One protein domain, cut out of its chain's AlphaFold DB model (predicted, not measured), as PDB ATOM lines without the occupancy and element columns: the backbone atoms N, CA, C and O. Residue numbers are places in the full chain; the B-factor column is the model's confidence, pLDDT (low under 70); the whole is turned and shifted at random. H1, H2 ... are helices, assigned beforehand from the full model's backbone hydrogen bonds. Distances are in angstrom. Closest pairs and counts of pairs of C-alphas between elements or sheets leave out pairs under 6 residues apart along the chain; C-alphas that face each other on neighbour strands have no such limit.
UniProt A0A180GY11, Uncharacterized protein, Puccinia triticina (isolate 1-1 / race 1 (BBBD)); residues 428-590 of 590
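This is residues 428 to 590 of the 590 residues of an uncharacterized protein of Puccinia triticina (isolate 1-1 / race 1 (BBBD)) (UniProt A0A180GY11). Two crossed helices, H4 and H5, make the core of a helical pile, with H1 over one side and the longest helix, H7, passing H5 on the other. H2, H3 and H6 gather at one end, H8 lies at the other, and residues 581 to 590 stick out. The 163 printed residues include nine named helices, H1 to H9 in order, and no named strand: all helix, mostly crossed. The whole is only just compact, close to loose (radius of gyration of the C-alphas 17.8 A), spanning 54 by 52 by 33 A.

H7, residues 537 to 557, is close to but not clearly touching H5, residues 504 to 521; their closest C-alphas, 544 and 516, are 7.2 A apart. Residues 508 to 515 of H5 alone touch residues 488 to 492 of the hub H4, residues 482 to 493, at a steep 59 degrees, closest C-alphas 511 and 488, 6.4 A. H1, residues 432 to 444, touches H4 with residues 439 to 444 alone, closest C-alphas 443 and 484, 5.5 A. H2, residues 449 to 461, touches H6, residues 523 to 530, with residues 456 to 460 alone, closest C-alphas 457 and 525, 6.2 A. H3, residues 468 to 478, touches no helix. H8, residues 562 to 574, and H7 are near each other; H8 and H9, residues 576 to 583, meet only through their link. O i to N i+4 pairs are within hydrogen-bond range throughout H1 to H5 and H7 to H9, and 3 of 4 in H6.

H7 spans 30.4 A and H5 26.1 A. C-alpha 432 begins H1 at (496.987, 468.654, 456.311); C-alpha 583 ends H9 at (522.014, 485.988, 462.585).

C-alphas 467 and 560 are farthest apart, 58.1 A. The printed part has no cut and no long link. Residues 551 to 590 are under pLDDT 70.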
ATOM      1  N   SER A 428     493.241 464.060 463.316       58.44
ATOM      2  CA  SER A 428     492.256 463.995 462.243       58.44
ATOM      3  C   SER A 428     492.965 464.042 460.895       58.44
ATOM      4  O   SER A 428     493.897 464.823 460.689       58.44
ATOM      5  N   ILE A 429     492.462 463.241 459.960       62.12
ATOM      6  CA  ILE A 429     492.839 463.267 458.542       62.12
ATOM      7  C   ILE A 429     492.490 464.635 457.911       62.12
ATOM      8  O   ILE A 429     493.020 464.986 456.861       62.12
ATOM      9  N   ASP A 430     491.665 465.447 458.578       62.34
ATOM     10  CA  ASP A 430     491.269 466.778 458.111       62.34
ATOM     11  C   ASP A 430     492.355 467.859 458.311       62.34
ATOM     12  O   ASP A 430     492.288 468.918 457.686       62.34
ATOM     13  N   ASP A 431     493.374 467.621 459.150       70.62
ATOM     14  CA  ASP A 431     494.535 468.515 459.275       70.62
ATOM     15  C   ASP A 431     495.652 468.075 458.316       70.62
ATOM     16  O   ASP A 431     496.293 467.037 458.501       70.62
ATOM     17  N   LEU A 432     495.938 468.903 457.306       68.25
ATOM     18  CA  LEU A 432     496.987 468.654 456.311       68.25
ATOM     19  C   LEU A 432     498.362 468.377 456.951       68.25
ATOM     20  O   LEU A 432     499.112 467.530 456.459       68.25
ATOM     21  N   GLY A 433     498.691 469.052 458.060       69.75
ATOM     22  CA  GLY A 433     499.929 468.811 458.803       69.75
ATOM     23  C   GLY A 433     499.954 467.437 459.473       69.75
ATOM     24  O   GLY A 433     501.011 466.812 459.582       69.75
ATOM     25  N   CYS A 434     498.792 466.936 459.901       78.38
ATOM     26  CA  CYS A 434     498.630 465.586 460.437       78.38
ATOM     27  C   CYS A 434     498.738 464.527 459.333       78.38
ATOM     28  O   CYS A 434     499.472 463.561 459.512       78.38
ATOM     29  N   VAL A 435     498.116 464.729 458.165       83.62
ATOM     30  CA  VAL A 435     498.216 463.795 457.022       83.62
ATOM     31  C   VAL A 435     499.666 463.586 456.588       83.62
ATOM     32  O   VAL A 435     500.099 462.455 456.363       83.62
ATOM     33  N   LYS A 436     500.435 464.675 456.492       86.00
ATOM     34  CA  LYS A 436     501.856 464.626 456.121       86.00
ATOM     35  C   LYS A 436     502.677 463.845 457.151       86.00
ATOM     36  O   LYS A 436     503.492 462.999 456.794       86.00
ATOM     37  N   PHE A 437     502.428 464.093 458.437       87.62
ATOM     38  CA  PHE A 437     503.095 463.381 459.525       87.62
ATOM     39  C   PHE A 437     502.753 461.885 459.552       87.62
ATOM     40  O   PHE A 437     503.658 461.063 459.675       87.62
ATOM     41  N   ILE A 438     501.474 461.530 459.392       88.75
ATOM     42  CA  ILE A 438     501.008 460.136 459.347       88.75
ATOM     43  C   ILE A 438     501.705 459.388 458.210       88.75
ATOM     44  O   ILE A 438     502.259 458.319 458.439       88.75
ATOM     45  N   ARG A 439     501.787 459.985 457.017       90.06
ATOM     46  CA  ARG A 439     502.471 459.382 455.866       90.06
ATOM     47  C   ARG A 439     503.960 459.137 456.113       90.06
ATOM     48  O   ARG A 439     504.462 458.057 455.809       90.06
ATOM     49  N   ILE A 440     504.664 460.116 456.691       92.38
ATOM     50  CA  ILE A 440     506.071 459.946 457.088       92.38
ATOM     51  C   ILE A 440     506.191 458.805 458.104       92.38
ATOM     52  O   ILE A 440     507.076 457.962 457.973       92.38
ATOM     53  N   HIS A 441     505.308 458.765 459.104       91.81
ATOM     54  CA  HIS A 441     505.310 457.724 460.123       91.81
ATOM     55  C   HIS A 441     505.068 456.329 459.535       91.81
ATOM     56  O   HIS A 441     505.804 455.403 459.870       91.81
ATOM     57  N   GLU A 442     504.079 456.176 458.655       91.94
ATOM     58  CA  GLU A 442     503.772 454.919 457.969       91.94
ATOM     59  C   GLU A 442     504.950 454.455 457.111       91.94
ATOM     60  O   GLU A 442     505.357 453.298 457.199       91.94
ATOM     61  N   GLY A 443     505.558 455.372 456.351       93.31
ATOM     62  CA  GLY A 443     506.733 455.076 455.538       93.31
ATOM     63  C   GLY A 443     507.952 454.687 456.378       93.31
ATOM     64  O   GLY A 443     508.600 453.688 456.085       93.31
ATOM     65  N   PHE A 444     508.255 455.436 457.442       93.75
ATOM     66  CA  PHE A 444     509.368 455.142 458.356       93.75
ATOM     67  C   PHE A 444     509.130 453.845 459.140       93.75
ATOM     68  O   PHE A 444     510.061 453.112 459.470       93.75
ATOM     69  N   GLY A 445     507.867 453.569 459.463       91.00
ATOM     70  CA  GLY A 445     507.422 452.406 460.215       91.00
ATOM     71  C   GLY A 445     507.195 451.150 459.375       91.00
ATOM     72  O   GLY A 445     506.848 450.119 459.964       91.00
ATOM     73  N   ALA A 446     507.378 451.207 458.053       91.25
ATOM     74  CA  ALA A 446     507.214 450.062 457.167       91.25
ATOM     75  C   ALA A 446     508.126 448.896 457.588       91.25
ATOM     76  O   ALA A 446     509.228 449.105 458.096       91.25
ATOM     77  N   HIS A 447     507.647 447.660 457.411       86.19
ATOM     78  CA  HIS A 447     508.364 446.455 457.849       86.19
ATOM     79  C   HIS A 447     509.757 446.352 457.209       86.19
ATOM     80  O   HIS A 447     510.735 446.117 457.912       86.19
ATOM     81  N   GLU A 448     509.834 446.652 455.914       90.25
ATOM     82  CA  GLU A 448     511.037 446.547 455.081       90.25
ATOM     83  C   GLU A 448     511.921 447.810 455.140       90.25
ATOM     84  O   GLU A 448     512.991 447.840 454.550       90.25
ATOM     85  N   PHE A 449     511.531 448.863 455.879       92.94
ATOM     86  CA  PHE A 449     512.216 450.167 455.840       92.94
ATOM     87  C   PHE A 449     513.719 450.087 456.156       92.94
ATOM     88  O   PHE A 449     514.533 450.728 455.494       92.94
ATOM     89  N   LEU A 450     514.103 449.319 457.183       92.88
ATOM     90  CA  LEU A 450     515.515 449.156 457.546       92.88
ATOM     91  C   LEU A 450     516.273 448.284 456.545       92.88
ATOM     92  O   LEU A 450     517.454 448.532 456.317       92.88
ATOM     93  N   GLU A 451     515.614 447.275 455.977       91.94
ATOM     94  CA  GLU A 451     516.193 446.387 454.965       91.94
ATOM     95  C   GLU A 451     516.487 447.181 453.695       91.94
ATOM     96  O   GLU A 451     517.635 447.224 453.261       91.94
ATOM     97  N   ASP A 452     515.498 447.940 453.220       90.75
ATOM     98  CA  ASP A 452     515.609 448.879 452.108       90.75
ATOM     99  C   ASP A 452     516.756 449.882 452.314       90.75
ATOM    100  O   ASP A 452     517.541 450.162 451.409       90.75
ATOM    101  N   LEU A 453     516.868 450.459 453.515       90.44
ATOM    102  CA  LEU A 453     517.938 451.403 453.826       90.44
ATOM    103  C   LEU A 453     519.313 450.742 453.858       90.44
ATOM    104  O   LEU A 453     520.282 451.341 453.398       90.44
ATOM    105  N   ASN A 454     519.411 449.539 454.424       90.94
ATOM    106  CA  ASN A 454     520.658 448.787 454.462       90.94
ATOM    107  C   ASN A 454     521.102 448.394 453.048       90.94
ATOM    108  O   ASN A 454     522.289 448.483 452.756       90.94
ATOM    109  N   GLU A 455     520.169 448.009 452.177       87.31
ATOM    110  CA  GLU A 455     520.439 447.708 450.770       87.31
ATOM    111  C   GLU A 455     521.005 448.937 450.044       87.31
ATOM    112  O   GLU A 455     522.085 448.868 449.455       87.31
ATOM    113  N   ILE A 456     520.353 450.099 450.172       85.19
ATOM    114  CA  ILE A 456     520.834 451.346 449.557       85.19
ATOM    115  C   ILE A 456     522.203 451.763 450.117       85.19
ATOM    116  O   ILE A 456     523.086 452.182 449.367       85.19
ATOM    117  N   ASP A 457     522.393 451.677 451.435       85.62
ATOM    118  CA  ASP A 457     523.657 452.026 452.089       85.62
ATOM    119  C   ASP A 457     524.805 451.108 451.637       85.62
ATOM    120  O   ASP A 457     525.933 451.562 451.447       85.62
ATOM    121  N   GLN A 458     524.520 449.827 451.389       84.38
ATOM    122  CA  GLN A 458     525.484 448.890 450.812       84.38
ATOM    123  C   GLN A 458     525.802 449.218 449.351       84.38
ATOM    124  O   GLN A 458     526.981 449.240 448.993       84.38
ATOM    125  N   MET A 459     524.792 449.534 448.530       79.75
ATOM    126  CA  MET A 459     524.992 449.958 447.136       79.75
ATOM    127  C   MET A 459     525.933 451.165 447.038       79.75
ATOM    128  O   MET A 459     526.767 451.232 446.140       79.75
ATOM    129  N   LEU A 460     525.855 452.097 447.992       76.88
ATOM    130  CA  LEU A 460     526.708 453.288 448.033       76.88
ATOM    131  C   LEU A 460     528.167 453.019 448.380       76.88
ATOM    132  O   LEU A 460     529.052 453.750 447.931       76.88
ATOM    133  N   LYS A 461     528.415 451.995 449.194       77.25
ATOM    134  CA  LYS A 461     529.755 451.632 449.668       77.25
ATOM    135  C   LYS A 461     530.543 450.818 448.649       77.25
ATOM    136  O   LYS A 461     531.748 450.630 448.820       77.25
ATOM    137  N   LEU A 462     529.889 450.336 447.595       71.69
ATOM    138  CA  LEU A 462     530.555 449.615 446.523       71.69
ATOM    139  C   LEU A 462     531.458 450.577 445.717       71.69
ATOM    140  O   LEU A 462     531.049 451.681 445.352       71.69
ATOM    141  N   PRO A 463     532.717 450.200 445.435       60.72
ATOM    142  CA  PRO A 463     533.633 451.038 444.673       60.72
ATOM    143  C   PRO A 463     533.223 451.046 443.196       60.72
ATOM    144  O   PRO A 463     533.583 450.146 442.441       60.72
ATOM    145  N   ILE A 464     532.465 452.059 442.775       59.00
ATOM    146  CA  ILE A 464     531.926 452.124 441.411       59.00
ATOM    147  C   ILE A 464     532.580 453.250 440.591       59.00
ATOM    148  O   ILE A 464     532.681 454.403 441.020       59.00
ATOM    149  N   GLN A 465     533.044 452.907 439.381       52.25
ATOM    150  CA  GLN A 465     533.716 453.818 438.449       52.25
ATOM    151  C   GLN A 465     532.731 454.751 437.713       52.25
ATOM    152  O   GLN A 465     531.766 454.303 437.094       52.25
ATOM    153  N   GLY A 466     533.047 456.053 437.737       54.38
ATOM    154  CA  GLY A 466     532.632 457.160 436.852       54.38
ATOM    155  C   GLY A 466     531.221 457.170 436.246       54.38
ATOM    156  O   GLY A 466     530.405 458.016 436.601       54.38
ATOM    157  N   VAL A 467     530.954 456.284 435.284       53.38
ATOM    158  CA  VAL A 467     529.722 456.274 434.470       53.38
ATOM    159  C   VAL A 467     528.592 455.482 435.141       53.38
ATOM    160  O   VAL A 467     527.428 455.862 435.026       53.38
ATOM    161  N   HIS A 468     528.916 454.445 435.919       58.25
ATOM    162  CA  HIS A 468     527.920 453.641 436.642       58.25
ATOM    163  C   HIS A 468     527.335 454.379 437.859       58.25
ATOM    164  O   HIS A 468     526.134 454.287 438.115       58.25
ATOM    165  N   LYS A 469     528.130 455.262 438.487       62.78
ATOM    166  CA  LYS A 469     527.732 456.035 439.677       62.78
ATOM    167  C   LYS A 469     526.521 456.950 439.436       62.78
ATOM    168  O   LYS A 469     525.743 457.199 440.349       62.78
ATOM    169  N   ALA A 470     526.330 457.480 438.225       62.59
ATOM    170  CA  ALA A 470     525.173 458.330 437.909       62.59
ATOM    171  C   ALA A 470     523.877 457.521 437.704       62.59
ATOM    172  O   ALA A 470     522.800 457.980 438.093       62.59
ATOM    173  N   SER A 471     523.988 456.321 437.123       66.62
ATOM    174  CA  SER A 471     522.861 455.403 436.918       66.62
ATOM    175  C   SER A 471     522.346 454.853 438.249       66.62
ATOM    176  O   SER A 471     521.149 454.918 438.514       66.62
ATOM    177  N   GLU A 472     523.247 454.433 439.137       68.00
ATOM    178  CA  GLU A 472     522.898 453.932 440.476       68.00
ATOM    179  C   GLU A 472     522.319 455.033 441.364       68.00
ATOM    180  O   GLU A 472     521.345 454.813 442.075       68.00
ATOM    181  N   LYS A 473     522.822 456.275 441.272       71.12
ATOM    182  CA  LYS A 473     522.189 457.409 441.968       71.12
ATOM    183  C   LYS A 473     520.747 457.642 441.509       71.12
ATOM    184  O   LYS A 473     519.920 458.077 442.311       71.12
ATOM    185  N   MET A 474     520.426 457.379 440.239       73.06
ATOM    186  CA  MET A 474     519.041 457.414 439.759       73.06
ATOM    187  C   MET A 474     518.221 456.223 440.258       73.06
ATOM    188  O   MET A 474     517.056 456.410 440.598       73.06
ATOM    189  N   GLU A 475     518.808 455.035 440.321       74.62
ATOM    190  CA  GLU A 475     518.163 453.822 440.831       74.62
ATOM    191  C   GLU A 475     517.810 453.951 442.318       74.62
ATOM    192  O   GLU A 475     516.657 453.757 442.701       74.62
ATOM    193  N   ILE A 476     518.735 454.466 443.128       73.81
ATOM    194  CA  ILE A 476     518.511 454.770 444.545       73.81
ATOM    195  C   ILE A 476     517.384 455.798 444.732       73.81
ATOM    196  O   ILE A 476     516.538 455.655 445.614       73.81
ATOM    197  N   ARG A 477     517.313 456.825 443.875       75.62
ATOM    198  CA  ARG A 477     516.226 457.824 443.905       75.62
ATOM    199  C   ARG A 477     514.863 457.261 443.498       75.62
ATOM    200  O   ARG A 477     513.847 457.889 443.791       75.62
ATOM    201  N   ARG A 478     514.834 456.116 442.812       80.44
ATOM    202  CA  ARG A 478     513.609 455.384 442.459       80.44
ATOM    203  C   ARG A 478     513.216 454.358 443.520       80.44
ATOM    204  O   ARG A 478     512.111 453.826 443.435       80.44
ATOM    205  N   HIS A 479     514.071 454.102 444.512       84.00
ATOM    206  CA  HIS A 479     513.765 453.167 445.585       84.00
ATOM    207  C   HIS A 479     512.533 453.618 446.382       84.00
ATOM    208  O   HIS A 479     512.371 454.802 446.687       84.00
ATOM    209  N   LYS A 480     511.676 452.668 446.774       86.00
ATOM    210  CA  LYS A 480     510.378 452.930 447.432       86.00
ATOM    211  C   LYS A 480     510.486 453.691 448.761       86.00
ATOM    212  O   LYS A 480     509.547 454.372 449.160       86.00
ATOM    213  N   VAL A 481     511.642 453.616 449.424       87.75
ATOM    214  CA  VAL A 481     511.919 454.305 450.695       87.75
ATOM    215  C   VAL A 481     512.270 455.788 450.502       87.75
ATOM    216  O   VAL A 481     512.063 456.607 451.397       87.75
ATOM    217  N   PHE A 482     512.765 456.164 449.318       86.12
ATOM    218  CA  PHE A 482     513.274 457.507 449.044       86.12
ATOM    219  C   PHE A 482     512.219 458.618 449.202       86.12
ATOM    220  O   PHE A 482     512.550 459.637 449.813       86.12
ATOM    221  N   PRO A 483     510.958 458.469 448.735       87.81
ATOM    222  CA  PRO A 483     509.913 459.472 448.950       87.81
ATOM    223  C   PRO A 483     509.698 459.813 450.428       87.81
ATOM    224  O   PRO A 483     509.683 460.993 450.775       87.81
ATOM    225  N   THR A 484     509.622 458.801 451.297       90.88
ATOM    226  CA  THR A 484     509.474 458.971 452.750       90.88
ATOM    227  C   THR A 484     510.635 459.763 453.330       90.88
ATOM    228  O   THR A 484     510.433 460.713 454.089       90.88
ATOM    229  N   ILE A 485     511.866 459.397 452.956       89.00
ATOM    230  CA  ILE A 485     513.054 460.081 453.458       89.00
ATOM    231  C   ILE A 485     513.050 461.533 452.969       89.00
ATOM    232  O   ILE A 485     513.173 462.450 453.774       89.00
ATOM    233  N   LYS A 486     512.827 461.777 451.674       87.31
ATOM    234  CA  LYS A 486     512.746 463.137 451.125       87.31
ATOM    235  C   LYS A 486     511.715 463.984 451.875       87.31
ATOM    236  O   LYS A 486     512.011 465.113 452.259       87.31
ATOM    237  N   GLU A 487     510.520 463.446 452.095       88.75
ATOM    238  CA  GLU A 487     509.434 464.147 452.777       88.75
ATOM    239  C   GLU A 487     509.789 464.487 454.229       88.75
ATOM    240  O   GLU A 487     509.595 465.622 454.661       88.75
ATOM    241  N   MET A 488     510.409 463.553 454.950       90.94
ATOM    242  CA  MET A 488     510.917 463.769 456.303       90.94
ATOM    243  C   MET A 488     511.953 464.905 456.370       90.94
ATOM    244  O   MET A 488     511.834 465.794 457.215       90.94
ATOM    245  N   PHE A 489     512.942 464.922 455.468       89.25
ATOM    246  CA  PHE A 489     513.963 465.979 455.428       89.25
ATOM    247  C   PHE A 489     513.364 467.341 455.059       89.25
ATOM    248  O   PHE A 489     513.712 468.353 455.672       89.25
ATOM    249  N   MET A 490     512.434 467.373 454.099       86.62
ATOM    250  CA  MET A 490     511.726 468.598 453.719       86.62
ATOM    251  C   MET A 490     510.887 469.139 454.877       86.62
ATOM    252  O   MET A 490     510.955 470.331 455.159       86.62
ATOM    253  N   CYS A 491     510.158 468.282 455.598       86.69
ATOM    254  CA  CYS A 491     509.385 468.686 456.773       86.69
ATOM    255  C   CYS A 491     510.260 469.207 457.912       86.69
ATOM    256  O   CYS A 491     509.882 470.165 458.579       86.69
ATOM    257  N   PHE A 492     511.430 468.610 458.141       86.75
ATOM    258  CA  PHE A 492     512.359 469.121 459.146       86.75
ATOM    259  C   PHE A 492     512.968 470.470 458.736       86.75
ATOM    260  O   PHE A 492     513.186 471.349 459.570       86.75
ATOM    261  N   ASN A 493     513.237 470.660 457.443       83.56
ATOM    262  CA  ASN A 493     513.799 471.908 456.948       83.56
ATOM    263  C   ASN A 493     512.770 473.044 456.885       83.56
ATOM    264  O   ASN A 493     513.095 474.174 457.251       83.56
ATOM    265  N   GLU A 494     511.544 472.748 456.468       83.50
ATOM    266  CA  GLU A 494     510.433 473.692 456.355       83.50
ATOM    267  C   GLU A 494     509.228 473.186 457.161       83.50
ATOM    268  O   GLU A 494     508.275 472.631 456.609       83.50
ATOM    269  N   PRO A 495     509.242 473.379 458.492       78.56
ATOM    270  CA  PRO A 495     508.242 472.783 459.368       78.56
ATOM    271  C   PRO A 495     506.882 473.497 459.323       78.56
ATOM    272  O   PRO A 495     505.955 473.092 460.012       78.56
ATOM    273  N   SER A 496     506.709 474.542 458.506       76.00
ATOM    274  CA  SER A 496     505.493 475.369 458.467       76.00
ATOM    275  C   SER A 496     504.198 474.586 458.233       76.00
ATOM    276  O   SER A 496     503.144 475.031 458.677       76.00
ATOM    277  N   ASP A 497     504.255 473.437 457.558       71.00
ATOM    278  CA  ASP A 497     503.083 472.578 457.357       71.00
ATOM    279  C   ASP A 497     502.771 471.701 458.574       71.00
ATOM    280  O   ASP A 497     501.608 471.536 458.925       71.00
ATOM    281  N   ILE A 498     503.799 471.156 459.231       72.50
ATOM    282  CA  ILE A 498     503.654 470.278 460.409       72.50
ATOM    283  C   ILE A 498     503.423 471.068 461.706       72.50
ATOM    284  O   ILE A 498     503.021 470.494 462.715       72.50
ATOM    285  N   LEU A 499     503.664 472.381 461.668       71.12
ATOM    286  CA  LEU A 499     503.430 473.334 462.755       71.12
ATOM    287  C   LEU A 499     502.020 473.945 462.737       71.12
ATOM    288  O   LEU A 499     501.748 474.921 463.426       71.12
ATOM    289  N   LYS A 500     501.106 473.416 461.922       69.88
ATOM    290  CA  LYS A 500     499.700 473.839 461.919       69.88
ATOM    291  C   LYS A 500     498.884 472.886 462.778       69.88
ATOM    292  O   LYS A 500     499.050 471.679 462.660       69.88
ATOM    293  N   GLY A 501     497.989 473.414 463.609       67.69
ATOM    294  CA  GLY A 501     497.072 472.606 464.419       67.69
ATOM    295  C   GLY A 501     497.620 472.215 465.796       67.69
ATOM    296  O   GLY A 501     498.590 472.778 466.297       67.69
ATOM    297  N   THR A 502     496.962 471.257 466.443       64.81
ATOM    298  CA  THR A 502     497.313 470.778 467.787       64.81
ATOM    299  C   THR A 502     498.513 469.821 467.746       64.81
ATOM    300  O   THR A 502     498.791 469.189 466.729       64.81
ATOM    301  N   TYR A 503     499.270 469.713 468.846       69.25
ATOM    302  CA  TYR A 503     500.395 468.763 468.983       69.25
ATOM    303  C   TYR A 503     501.539 468.944 467.964       69.25
ATOM    304  O   TYR A 503     502.235 467.988 467.611       69.25
ATOM    305  N   GLN A 504     501.742 470.170 467.479       73.81
ATOM    306  CA  GLN A 504     502.836 470.543 466.574       73.81
ATOM    307  C   GLN A 504     504.223 470.173 467.131       73.81
ATOM    308  O   GLN A 504     505.086 469.696 466.396       73.81
ATOM    309  N   GLU A 505     504.421 470.318 468.442       72.06
ATOM    310  CA  GLU A 505     505.693 470.066 469.117       72.06
ATOM    311  C   GLU A 505     506.050 468.579 469.057       72.06
ATOM    312  O   GLU A 505     507.185 468.222 468.758       72.06
ATOM    313  N   CYS A 506     505.059 467.706 469.265       73.75
ATOM    314  CA  CYS A 506     505.239 466.255 469.207       73.75
ATOM    315  C   CYS A 506     505.572 465.790 467.783       73.75
ATOM    316  O   CYS A 506     506.462 464.963 467.598       73.75
ATOM    317  N   ARG A 507     504.909 466.360 466.766       79.62
ATOM    318  CA  ARG A 507     505.170 466.042 465.350       79.62
ATOM    319  C   ARG A 507     506.570 466.468 464.920       79.62
ATOM    320  O   ARG A 507     507.298 465.670 464.330       79.62
ATOM    321  N   LEU A 508     506.961 467.702 465.248       80.88
ATOM    322  CA  LEU A 508     508.305 468.205 464.967       80.88
ATOM    323  C   LEU A 508     509.369 467.353 465.665       80.88
ATOM    324  O   LEU A 508     510.379 467.011 465.054       80.88
ATOM    325  N   LEU A 509     509.120 466.976 466.919       78.81
ATOM    326  CA  LEU A 509     510.020 466.148 467.707       78.81
ATOM    327  C   LEU A 509     510.194 464.745 467.102       78.81
ATOM    328  O   LEU A 509     511.321 464.292 466.913       78.81
ATOM    329  N   SER A 510     509.099 464.080 466.728       84.06
ATOM    330  CA  SER A 510     509.146 462.785 466.042       84.06
ATOM    331  C   SER A 510     509.926 462.858 464.728       84.06
ATOM    332  O   SER A 510     510.791 462.018 464.485       84.06
ATOM    333  N   ILE A 511     509.676 463.881 463.902       88.50
ATOM    334  CA  ILE A 511     510.396 464.078 462.634       88.50
ATOM    335  C   ILE A 511     511.884 464.328 462.882       88.50
ATOM    336  O   ILE A 511     512.726 463.736 462.209       88.50
ATOM    337  N   TYR A 512     512.219 465.159 463.870       86.75
ATOM    338  CA  TYR A 512     513.600 465.381 464.276       86.75
ATOM    339  C   TYR A 512     514.302 464.067 464.635       86.75
ATOM    340  O   TYR A 512     515.408 463.826 464.159       86.75
ATOM    341  N   TYR A 513     513.666 463.190 465.415       86.00
ATOM    342  CA  TYR A 513     514.278 461.914 465.781       86.00
ATOM    343  C   TYR A 513     514.484 460.983 464.597       86.00
ATOM    344  O   TYR A 513     515.526 460.337 464.515       86.00
ATOM    345  N   MET A 514     513.538 460.934 463.660       91.12
ATOM    346  CA  MET A 514     513.707 460.151 462.436       91.12
ATOM    347  C   MET A 514     514.876 460.695 461.592       91.12
ATOM    348  O   MET A 514     515.707 459.926 461.112       91.12
ATOM    349  N   VAL A 515     515.019 462.022 461.487       90.56
ATOM    350  CA  VAL A 515     516.166 462.670 460.823       90.56
ATOM    351  C   VAL A 515     517.482 462.380 461.549       90.56
ATOM    352  O   VAL A 515     518.489 462.046 460.920       90.56
ATOM    353  N   TYR A 516     517.491 462.489 462.875       87.88
ATOM    354  CA  TYR A 516     518.669 462.224 463.695       87.88
ATOM    355  C   TYR A 516     519.107 460.758 463.595       87.88
ATOM    356  O   TYR A 516     520.297 460.484 463.448       87.88
ATOM    357  N   PHE A 517     518.151 459.825 463.570       91.12
ATOM    358  CA  PHE A 517     518.389 458.409 463.297       91.12
ATOM    359  C   PHE A 517     519.108 458.209 461.958       91.12
ATOM    360  O   PHE A 517     520.154 457.557 461.917       91.12
ATOM    361  N   MET A 518     518.614 458.835 460.883       90.94
ATOM    362  CA  MET A 518     519.275 458.770 459.578       90.94
ATOM    363  C   MET A 518     520.708 459.300 459.643       90.94
ATOM    364  O   MET A 518     521.615 458.688 459.090       90.94
ATOM    365  N   LYS A 519     520.950 460.410 460.353       87.25
ATOM    366  CA  LYS A 519     522.297 460.993 460.463       87.25
ATOM    367  C   LYS A 519     523.253 460.125 461.270       87.25
ATOM    368  O   LYS A 519     524.440 460.074 460.955       87.25
ATOM    369  N   MET A 520     522.750 459.444 462.293       87.50
ATOM    370  CA  MET A 520     523.558 458.592 463.157       87.50
ATOM    371  C   MET A 520     523.978 457.286 462.467       87.50
ATOM    372  O   MET A 520     525.120 456.847 462.631       87.50
ATOM    373  N   TYR A 521     523.072 456.663 461.708       90.69
ATOM    374  CA  TYR A 521     523.288 455.321 461.154       90.69
ATOM    375  C   TYR A 521     523.546 455.289 459.641       90.69
ATOM    376  O   TYR A 521     524.210 454.365 459.186       90.69
ATOM    377  N   TYR A 522     523.113 456.309 458.893       89.25
ATOM    378  CA  TYR A 522     523.147 456.369 457.423       89.25
ATOM    379  C   TYR A 522     523.731 457.702 456.910       89.25
ATOM    380  O   TYR A 522     523.223 458.315 455.969       89.25
ATOM    381  N   LYS A 523     524.800 458.194 457.551       83.44
ATOM    382  CA  LYS A 523     525.419 459.501 457.250       83.44
ATOM    383  C   LYS A 523     525.812 459.664 455.774       83.44
ATOM    384  O   LYS A 523     525.550 460.711 455.189       83.44
ATOM    385  N   GLU A 524     526.421 458.641 455.179       78.56
ATOM    386  CA  GLU A 524     526.889 458.664 453.782       78.56
ATOM    387  C   GLU A 524     525.721 458.829 452.800       78.56
ATOM    388  O   GLU A 524     525.782 459.634 451.872       78.56
ATOM    389  N   LEU A 525     524.609 458.150 453.073       80.19
ATOM    390  CA  LEU A 525     523.371 458.243 452.305       80.19
ATOM    391  C   LEU A 525     522.748 459.649 452.368       80.19
ATOM    392  O   LEU A 525     522.297 460.172 451.346       80.19
ATOM    393  N   ILE A 526     522.795 460.322 453.522       78.31
ATOM    394  CA  ILE A 526     522.391 461.737 453.620       78.31
ATOM    395  C   ILE A 526     523.287 462.623 452.756       78.31
ATOM    396  O   ILE A 526     522.787 463.444 451.982       78.31
ATOM    397  N   ASP A 527     524.599 462.453 452.903       73.19
ATOM    398  CA  ASP A 527     525.612 463.335 452.335       73.19
ATOM    399  C   ASP A 527     525.705 463.242 450.804       73.19
ATOM    400  O   ASP A 527     525.963 464.253 450.150       73.19
ATOM    401  N   GLU A 528     525.484 462.058 450.226       69.12
ATOM    402  CA  GLU A 528     525.715 461.807 448.797       69.12
ATOM    403  C   GLU A 528     524.472 461.878 447.894       69.12
ATOM    404  O   GLU A 528     524.623 461.989 446.664       69.12
ATOM    405  N   LEU A 529     523.265 461.761 448.457       64.81
ATOM    406  CA  LEU A 529     522.080 461.366 447.681       64.81
ATOM    407  C   LEU A 529     520.768 462.033 448.063       64.81
ATOM    408  O   LEU A 529     519.967 462.326 447.170       64.81
ATOM    409  N   ILE A 530     520.520 462.178 449.364       65.19
ATOM    410  CA  ILE A 530     519.156 462.351 449.871       65.19
ATOM    411  C   ILE A 530     518.829 463.789 450.228       65.19
ATOM    412  O   ILE A 530     517.664 464.162 450.093       65.19
ATOM    413  N   LEU A 531     519.813 464.601 450.636       70.56
ATOM    414  CA  LEU A 531     519.590 466.031 450.844       70.56
ATOM    415  C   LEU A 531     518.986 466.624 449.559       70.56
ATOM    416  O   LEU A 531     519.664 466.659 448.526       70.56
ATOM    417  N   PRO A 532     517.706 467.042 449.590       68.44
ATOM    418  CA  PRO A 532     517.075 467.690 448.457       68.44
ATOM    419  C   PRO A 532     517.936 468.892 448.051       68.44
ATOM    420  O   PRO A 532     518.462 469.570 448.938       68.44
ATOM    421  N   PRO A 533     518.125 469.161 446.748       69.19
ATOM    422  CA  PRO A 533     518.967 470.267 446.285       69.19
ATOM    423  C   PRO A 533     518.543 471.632 446.855       69.19
ATOM    424  O   PRO A 533     519.349 472.557 446.925       69.19
ATOM    425  N   GLU A 534     517.294 471.748 447.300       72.06
ATOM    426  CA  GLU A 534     516.720 472.908 447.973       72.06
ATOM    427  C   GLU A 534     517.267 473.116 449.402       72.06
ATOM    428  O   GLU A 534     517.221 474.226 449.936       72.06
ATOM    429  N   ILE A 535     517.817 472.074 450.035       75.00
ATOM    430  CA  ILE A 535     518.334 472.109 451.405       75.00
ATOM    431  C   ILE A 535     519.852 472.319 451.393       75.00
ATOM    432  O   ILE A 535     520.638 471.436 451.047       75.00
ATOM    433  N   LYS A 536     520.302 473.483 451.876       78.88
ATOM    434  CA  LYS A 536     521.732 473.742 452.099       78.88
ATOM    435  C   LYS A 536     522.251 472.876 453.251       78.88
ATOM    436  O   LYS A 536     521.864 473.097 454.397       78.88
ATOM    437  N   LYS A 537     523.188 471.962 452.968       78.56
ATOM    438  CA  LYS A 537     523.780 471.031 453.953       78.56
ATOM    439  C   LYS A 537     524.260 471.711 455.241       78.56
ATOM    440  O   LYS A 537     523.898 471.271 456.321       78.56
ATOM    441  N   ILE A 538     524.994 472.821 455.138       79.06
ATOM    442  CA  ILE A 538     525.485 473.570 456.313       79.06
ATOM    443  C   ILE A 538     524.323 474.029 457.203       79.06
ATOM    444  O   ILE A 538     524.371 473.896 458.421       79.06
ATOM    445  N   VAL A 539     523.254 474.547 456.593       78.25
ATOM    446  CA  VAL A 539     522.066 474.983 457.334       78.25
ATOM    447  C   VAL A 539     521.400 473.779 457.994       78.25
ATOM    448  O   VAL A 539     521.056 473.857 459.167       78.25
ATOM    449  N   PHE A 540     521.266 472.669 457.265       81.75
ATOM    450  CA  PHE A 540     520.711 471.410 457.757       81.75
ATOM    451  C   PHE A 540     521.462 470.860 458.980       81.75
ATOM    452  O   PHE A 540     520.852 470.567 460.010       81.75
ATOM    453  N   ASP A 541     522.788 470.776 458.885       81.94
ATOM    454  CA  ASP A 541     523.653 470.293 459.957       81.94
ATOM    455  C   ASP A 541     523.566 471.179 461.200       81.94
ATOM    456  O   ASP A 541     523.401 470.649 462.302       81.94
ATOM    457  N   ASN A 542     523.545 472.504 461.015       80.50
ATOM    458  CA  ASN A 542     523.335 473.459 462.101       80.50
ATOM    459  C   ASN A 542     521.954 473.287 462.762       80.50
ATOM    460  O   ASN A 542     521.850 473.443 463.979       80.50
ATOM    461  N   LYS A 543     520.892 472.936 462.004       82.44
ATOM    462  CA  LYS A 543     519.558 472.657 462.591       82.44
ATOM    463  C   LYS A 543     519.630 471.470 463.543       82.44
ATOM    464  O   LYS A 543     519.095 471.521 464.646       82.44
ATOM    465  N   ILE A 544     520.297 470.401 463.112       82.50
ATOM    466  CA  ILE A 544     520.427 469.183 463.914       82.50
ATOM    467  C   ILE A 544     521.289 469.435 465.152       82.50
ATOM    468  O   ILE A 544     520.926 468.995 466.238       82.50
ATOM    469  N   GLU A 545     522.415 470.134 465.016       81.56
ATOM    470  CA  GLU A 545     523.295 470.452 466.148       81.56
ATOM    471  C   GLU A 545     522.595 471.330 467.191       81.56
ATOM    472  O   GLU A 545     522.695 471.072 468.393       81.56
ATOM    473  N   TYR A 546     521.821 472.318 466.735       79.75
ATOM    474  CA  TYR A 546     520.997 473.141 467.612       79.75
ATOM    475  C   TYR A 546     519.990 472.294 468.394       79.75
ATOM    476  O   TYR A 546     519.938 472.386 469.619       79.75
ATOM    477  N   MET A 547     519.235 471.435 467.703       76.56
ATOM    478  CA  MET A 547     518.255 470.552 468.339       76.56
ATOM    479  C   MET A 547     518.923 469.588 469.330       76.56
ATOM    480  O   MET A 547     518.451 469.457 470.455       76.56
ATOM    481  N   ASN A 548     520.069 468.994 468.984       74.81
ATOM    482  CA  ASN A 548     520.845 468.161 469.910       74.81
ATOM    483  C   ASN A 548     521.252 468.931 471.169       74.81
ATOM    484  O   ASN A 548     521.039 468.458 472.282       74.81
ATOM    485  N   THR A 549     521.803 470.134 471.004       72.44
ATOM    486  CA  THR A 549     522.229 470.983 472.127       72.44
ATOM    487  C   THR A 549     521.046 471.371 473.010       72.44
ATOM    488  O   THR A 549     521.147 471.360 474.236       72.44
ATOM    489  N   PHE A 550     519.913 471.703 472.393       70.69
ATOM    490  CA  PHE A 550     518.675 472.031 473.083       70.69
ATOM    491  C   PHE A 550     518.177 470.852 473.932       70.69
ATOM    492  O   PHE A 550     517.926 471.016 475.126       70.69
ATOM    493  N   PHE A 551     518.124 469.644 473.368       66.44
ATOM    494  CA  PHE A 551     517.667 468.465 474.108       66.44
ATOM    495  C   PHE A 551     518.651 467.998 475.181       66.44
ATOM    496  O   PHE A 551     518.207 467.569 476.245       66.44
ATOM    497  N   HIS A 552     519.962 468.131 474.965       66.31
ATOM    498  CA  HIS A 552     520.949 467.869 476.015       66.31
ATOM    499  C   HIS A 552     520.779 468.817 477.208       66.31
ATOM    500  O   HIS A 552     520.753 468.364 478.349       66.31
ATOM    501  N   LYS A 553     520.542 470.113 476.962       65.56
ATOM    502  CA  LYS A 553     520.255 471.080 478.036       65.56
ATOM    503  C   LYS A 553     518.974 470.750 478.800       65.56
ATOM    504  O   LYS A 553     518.943 470.878 480.021       65.56
ATOM    505  N   ILE A 554     517.928 470.299 478.105       61.78
ATOM    506  CA  ILE A 554     516.698 469.828 478.755       61.78
ATOM    507  C   ILE A 554     517.022 468.636 479.667       61.78
ATOM    508  O   ILE A 554     516.640 468.659 480.838       61.78
ATOM    509  N   GLN A 555     517.755 467.633 479.166       59.69
ATOM    510  CA  GLN A 555     518.147 466.430 479.916       59.69
ATOM    511  C   GLN A 555     518.932 466.735 481.200       59.69
ATOM    512  O   GLN A 555     518.705 466.071 482.213       59.69
ATOM    513  N   GLU A 556     519.828 467.719 481.164       60.91
ATOM    514  CA  GLU A 556     520.658 468.117 482.308       60.91
ATOM    515  C   GLU A 556     519.868 468.882 483.380       60.91
ATOM    516  O   GLU A 556     520.157 468.756 484.570       60.91
ATOM    517  N   ASN A 557     518.829 469.625 482.987       53.31
ATOM    518  CA  ASN A 557     518.198 470.603 483.870       53.31
ATOM    519  C   ASN A 557     517.065 470.079 484.771       53.31
ATOM    520  O   ASN A 557     516.639 470.830 485.636       53.31
ATOM    521  N   ASN A 558     516.579 468.832 484.647       51.59
ATOM    522  CA  ASN A 558     515.624 468.171 485.582       51.59
ATOM    523  C   ASN A 558     514.417 469.017 486.103       51.59
ATOM    524  O   ASN A 558     513.794 468.653 487.104       51.59
ATOM    525  N   HIS A 559     514.046 470.131 485.461       47.53
ATOM    526  CA  HIS A 559     513.147 471.122 486.056       47.53
ATOM    527  C   HIS A 559     511.663 470.832 485.795       47.53
ATOM    528  O   HIS A 559     511.228 470.484 484.698       47.53
ATOM    529  N   SER A 560     510.854 471.075 486.829       45.41
ATOM    530  CA  SER A 560     509.391 470.960 486.881       45.41
ATOM    531  C   SER A 560     508.623 471.959 485.994       45.41
ATOM    532  O   SER A 560     507.395 471.917 485.959       45.41
ATOM    533  N   ASN A 561     509.316 472.827 485.246       46.91
ATOM    534  CA  ASN A 561     508.728 473.839 484.357       46.91
ATOM    535  C   ASN A 561     508.796 473.485 482.858       46.91
ATOM    536  O   ASN A 561     508.478 474.328 482.015       46.91
ATOM    537  N   LEU A 562     509.105 472.225 482.525       47.78
ATOM    538  CA  LEU A 562     509.293 471.736 481.152       47.78
ATOM    539  C   LEU A 562     508.159 472.098 480.184       47.78
ATOM    540  O   LEU A 562     508.394 472.346 479.012       47.78
ATOM    541  N   LYS A 563     506.913 472.161 480.667       43.31
ATOM    542  CA  LYS A 563     505.742 472.460 479.828       43.31
ATOM    543  C   LYS A 563     505.716 473.913 479.333       43.31
ATOM    544  O   LYS A 563     505.210 474.172 478.248       43.31
ATOM    545  N   LYS A 564     506.256 474.854 480.120       48.12
ATOM    546  CA  LYS A 564     506.373 476.272 479.742       48.12
ATOM    547  C   LYS A 564     507.622 476.528 478.900       48.12
ATOM    548  O   LYS A 564     507.527 477.288 477.947       48.12
ATOM    549  N   GLU A 565     508.735 475.860 479.204       48.84
ATOM    550  CA  GLU A 565     509.975 475.953 478.417       48.84
ATOM    551  C   GLU A 565     509.848 475.264 477.057       48.84
ATOM    552  O   GLU A 565     510.146 475.888 476.055       48.84
ATOM    553  N   ILE A 566     509.284 474.052 476.960       47.94
ATOM    554  CA  ILE A 566     509.032 473.405 475.658       47.94
ATOM    555  C   ILE A 566     508.071 474.241 474.814       47.94
ATOM    556  O   ILE A 566     508.281 474.349 473.619       47.94
ATOM    557  N   HIS A 567     507.036 474.854 475.393       43.38
ATOM    558  CA  HIS A 567     506.125 475.689 474.606       43.38
ATOM    559  C   HIS A 567     506.782 477.019 474.192       43.38
ATOM    560  O   HIS A 567     506.696 477.393 473.029       43.38
ATOM    561  N   SER A 568     507.504 477.694 475.095       46.56
ATOM    562  CA  SER A 568     508.280 478.913 474.802       46.56
ATOM    563  C   SER A 568     509.380 478.670 473.763       46.56
ATOM    564  O   SER A 568     509.539 479.447 472.824       46.56
ATOM    565  N   ASP A 569     510.093 477.554 473.878       47.44
ATOM    566  CA  ASP A 569     511.284 477.269 473.087       47.44
ATOM    567  C   ASP A 569     510.971 476.444 471.839       47.44
ATOM    568  O   ASP A 569     511.676 476.573 470.845       47.44
ATOM    569  N   ALA A 570     509.875 475.677 471.797       42.72
ATOM    570  CA  ALA A 570     509.315 475.206 470.530       42.72
ATOM    571  C   ALA A 570     508.809 476.395 469.714       42.72
ATOM    572  O   ALA A 570     509.047 476.428 468.514       42.72
ATOM    573  N   ILE A 571     508.211 477.415 470.349       46.03
ATOM    574  CA  ILE A 571     507.942 478.703 469.697       46.03
ATOM    575  C   ILE A 571     509.261 479.382 469.267       46.03
ATOM    576  O   ILE A 571     509.300 479.972 468.190       46.03
ATOM    577  N   GLU A 572     510.376 479.257 470.003       46.75
ATOM    578  CA  GLU A 572     511.699 479.716 469.528       46.75
ATOM    579  C   GLU A 572     512.272 478.897 468.355       46.75
ATOM    580  O   GLU A 572     512.860 479.486 467.448       46.75
ATOM    581  N   VAL A 573     512.087 477.572 468.328       44.22
ATOM    582  CA  VAL A 573     512.455 476.667 467.219       44.22
ATOM    583  C   VAL A 573     511.591 476.953 465.983       44.22
ATOM    584  O   VAL A 573     512.077 476.929 464.854       44.22
ATOM    585  N   VAL A 574     510.319 477.302 466.183       44.44
ATOM    586  CA  VAL A 574     509.382 477.782 465.154       44.44
ATOM    587  C   VAL A 574     509.810 479.162 464.634       44.44
ATOM    588  O   VAL A 574     509.837 479.394 463.425       44.44
ATOM    589  N   ASN A 575     510.246 480.058 465.525       42.66
ATOM    590  CA  ASN A 575     510.800 481.379 465.201       42.66
ATOM    591  C   ASN A 575     512.263 481.333 464.731       42.66
ATOM    592  O   ASN A 575     512.882 482.372 464.480       42.66
ATOM    593  N   TRP A 576     512.834 480.142 464.571       45.12
ATOM    594  CA  TRP A 576     514.220 479.974 464.167       45.12
ATOM    595  C   TRP A 576     514.471 480.459 462.737       45.12
ATOM    596  O   TRP A 576     515.555 480.955 462.458       45.12
ATOM    597  N   LYS A 577     513.449 480.462 461.865       40.44
ATOM    598  CA  LYS A 577     513.519 481.144 460.559       40.44
ATOM    599  C   LYS A 577     513.824 482.640 460.734       40.44
ATOM    600  O   LYS A 577     514.754 483.141 460.121       40.44
ATOM    601  N   ALA A 578     513.152 483.317 461.671       41.00
ATOM    602  CA  ALA A 578     513.385 484.734 461.955       41.00
ATOM    603  C   ALA A 578     514.755 485.003 462.607       41.00
ATOM    604  O   ALA A 578     515.415 485.967 462.239       41.00
ATOM    605  N   LYS A 579     515.230 484.149 463.529       39.28
ATOM    606  CA  LYS A 579     516.544 484.331 464.188       39.28
ATOM    607  C   LYS A 579     517.740 483.892 463.331       39.28
ATOM    608  O   LYS A 579     518.804 484.490 463.463       39.28
ATOM    609  N   VAL A 580     517.611 482.867 462.486       41.84
ATOM    610  CA  VAL A 580     518.671 482.433 461.553       41.84
ATOM    611  C   VAL A 580     518.792 483.415 460.395       41.84
ATOM    612  O   VAL A 580     519.913 483.785 460.063       41.84
ATOM    613  N   ASP A 581     517.679 483.911 459.851       39.09
ATOM    614  CA  ASP A 581     517.720 484.948 458.815       39.09
ATOM    615  C   ASP A 581     518.292 486.277 459.352       39.09
ATOM    616  O   ASP A 581     518.934 487.004 458.596       39.09
ATOM    617  N   ASP A 582     518.159 486.575 460.655       36.69
ATOM    618  CA  ASP A 582     518.794 487.751 461.277       36.69
ATOM    619  C   ASP A 582     520.253 487.521 461.723       36.69
ATOM    620  O   ASP A 582     521.076 488.427 461.586       36.69
ATOM    621  N   LYS A 583     520.619 486.326 462.217       36.03
ATOM    622  CA  LYS A 583     522.014 485.988 462.585       36.03
ATOM    623  C   LYS A 583     522.906 485.659 461.387       36.03
ATOM    624  O   LYS A 583     524.124 485.741 461.516       36.03
ATOM    625  N   PHE A 584     522.323 485.288 460.249       39.97
ATOM    626  CA  PHE A 584     523.041 484.896 459.034       39.97
ATOM    627  C   PHE A 584     522.598 485.701 457.809       39.97
ATOM    628  O   PHE A 584     522.629 485.192 456.684       39.97
ATOM    629  N   LYS A 585     522.269 486.994 457.989       32.66
ATOM    630  CA  LYS A 585     522.422 487.949 456.881       32.66
ATOM    631  C   LYS A 585     523.838 487.760 456.330       32.66
ATOM    632  O   LYS A 585     524.778 487.747 457.129       32.66
ATOM    633  N   PRO A 586     524.014 487.564 455.011       31.67
ATOM    634  CA  PRO A 586     525.345 487.424 454.454       31.67
ATOM    635  C   PRO A 586     526.143 488.636 454.911       31.67
ATOM    636  O   PRO A 586     525.650 489.765 454.820       31.67
ATOM    637  N   PHE A 587     527.348 488.394 455.433       31.45
ATOM    638  CA  PHE A 587     528.373 489.420 455.485       31.45
ATOM    639  C   PHE A 587     528.376 490.063 454.101       31.45
ATOM    640  O   PHE A 587     528.799 489.442 453.124       31.45
ATOM    641  N   LYS A 588     527.795 491.263 453.997       29.14
ATOM    642  CA  LYS A 588     527.974 492.107 452.829       29.14
ATOM    643  C   LYS A 588     529.471 492.356 452.793       29.14
ATOM    644  O   LYS A 588     530.000 493.060 453.647       29.14
ATOM    645  N   THR A 589     530.138 491.679 451.872       34.19
ATOM    646  CA  THR A 589     531.466 492.047 451.404       34.19
ATOM    647  C   THR A 589     531.417 493.533 451.064       34.19
ATOM    648  O   THR A 589     530.680 493.919 450.154       34.19
ATOM    649  N   ASN A 590     532.120 494.341 451.858       33.03
ATOM    650  CA  ASN A 590     532.608 495.639 451.407       33.03
ATOM    651  C   ASN A 590     533.815 495.414 450.505       33.03
ATOM    652  O   ASN A 590     534.608 494.498 450.834       33.03
TER     653      ASN A 590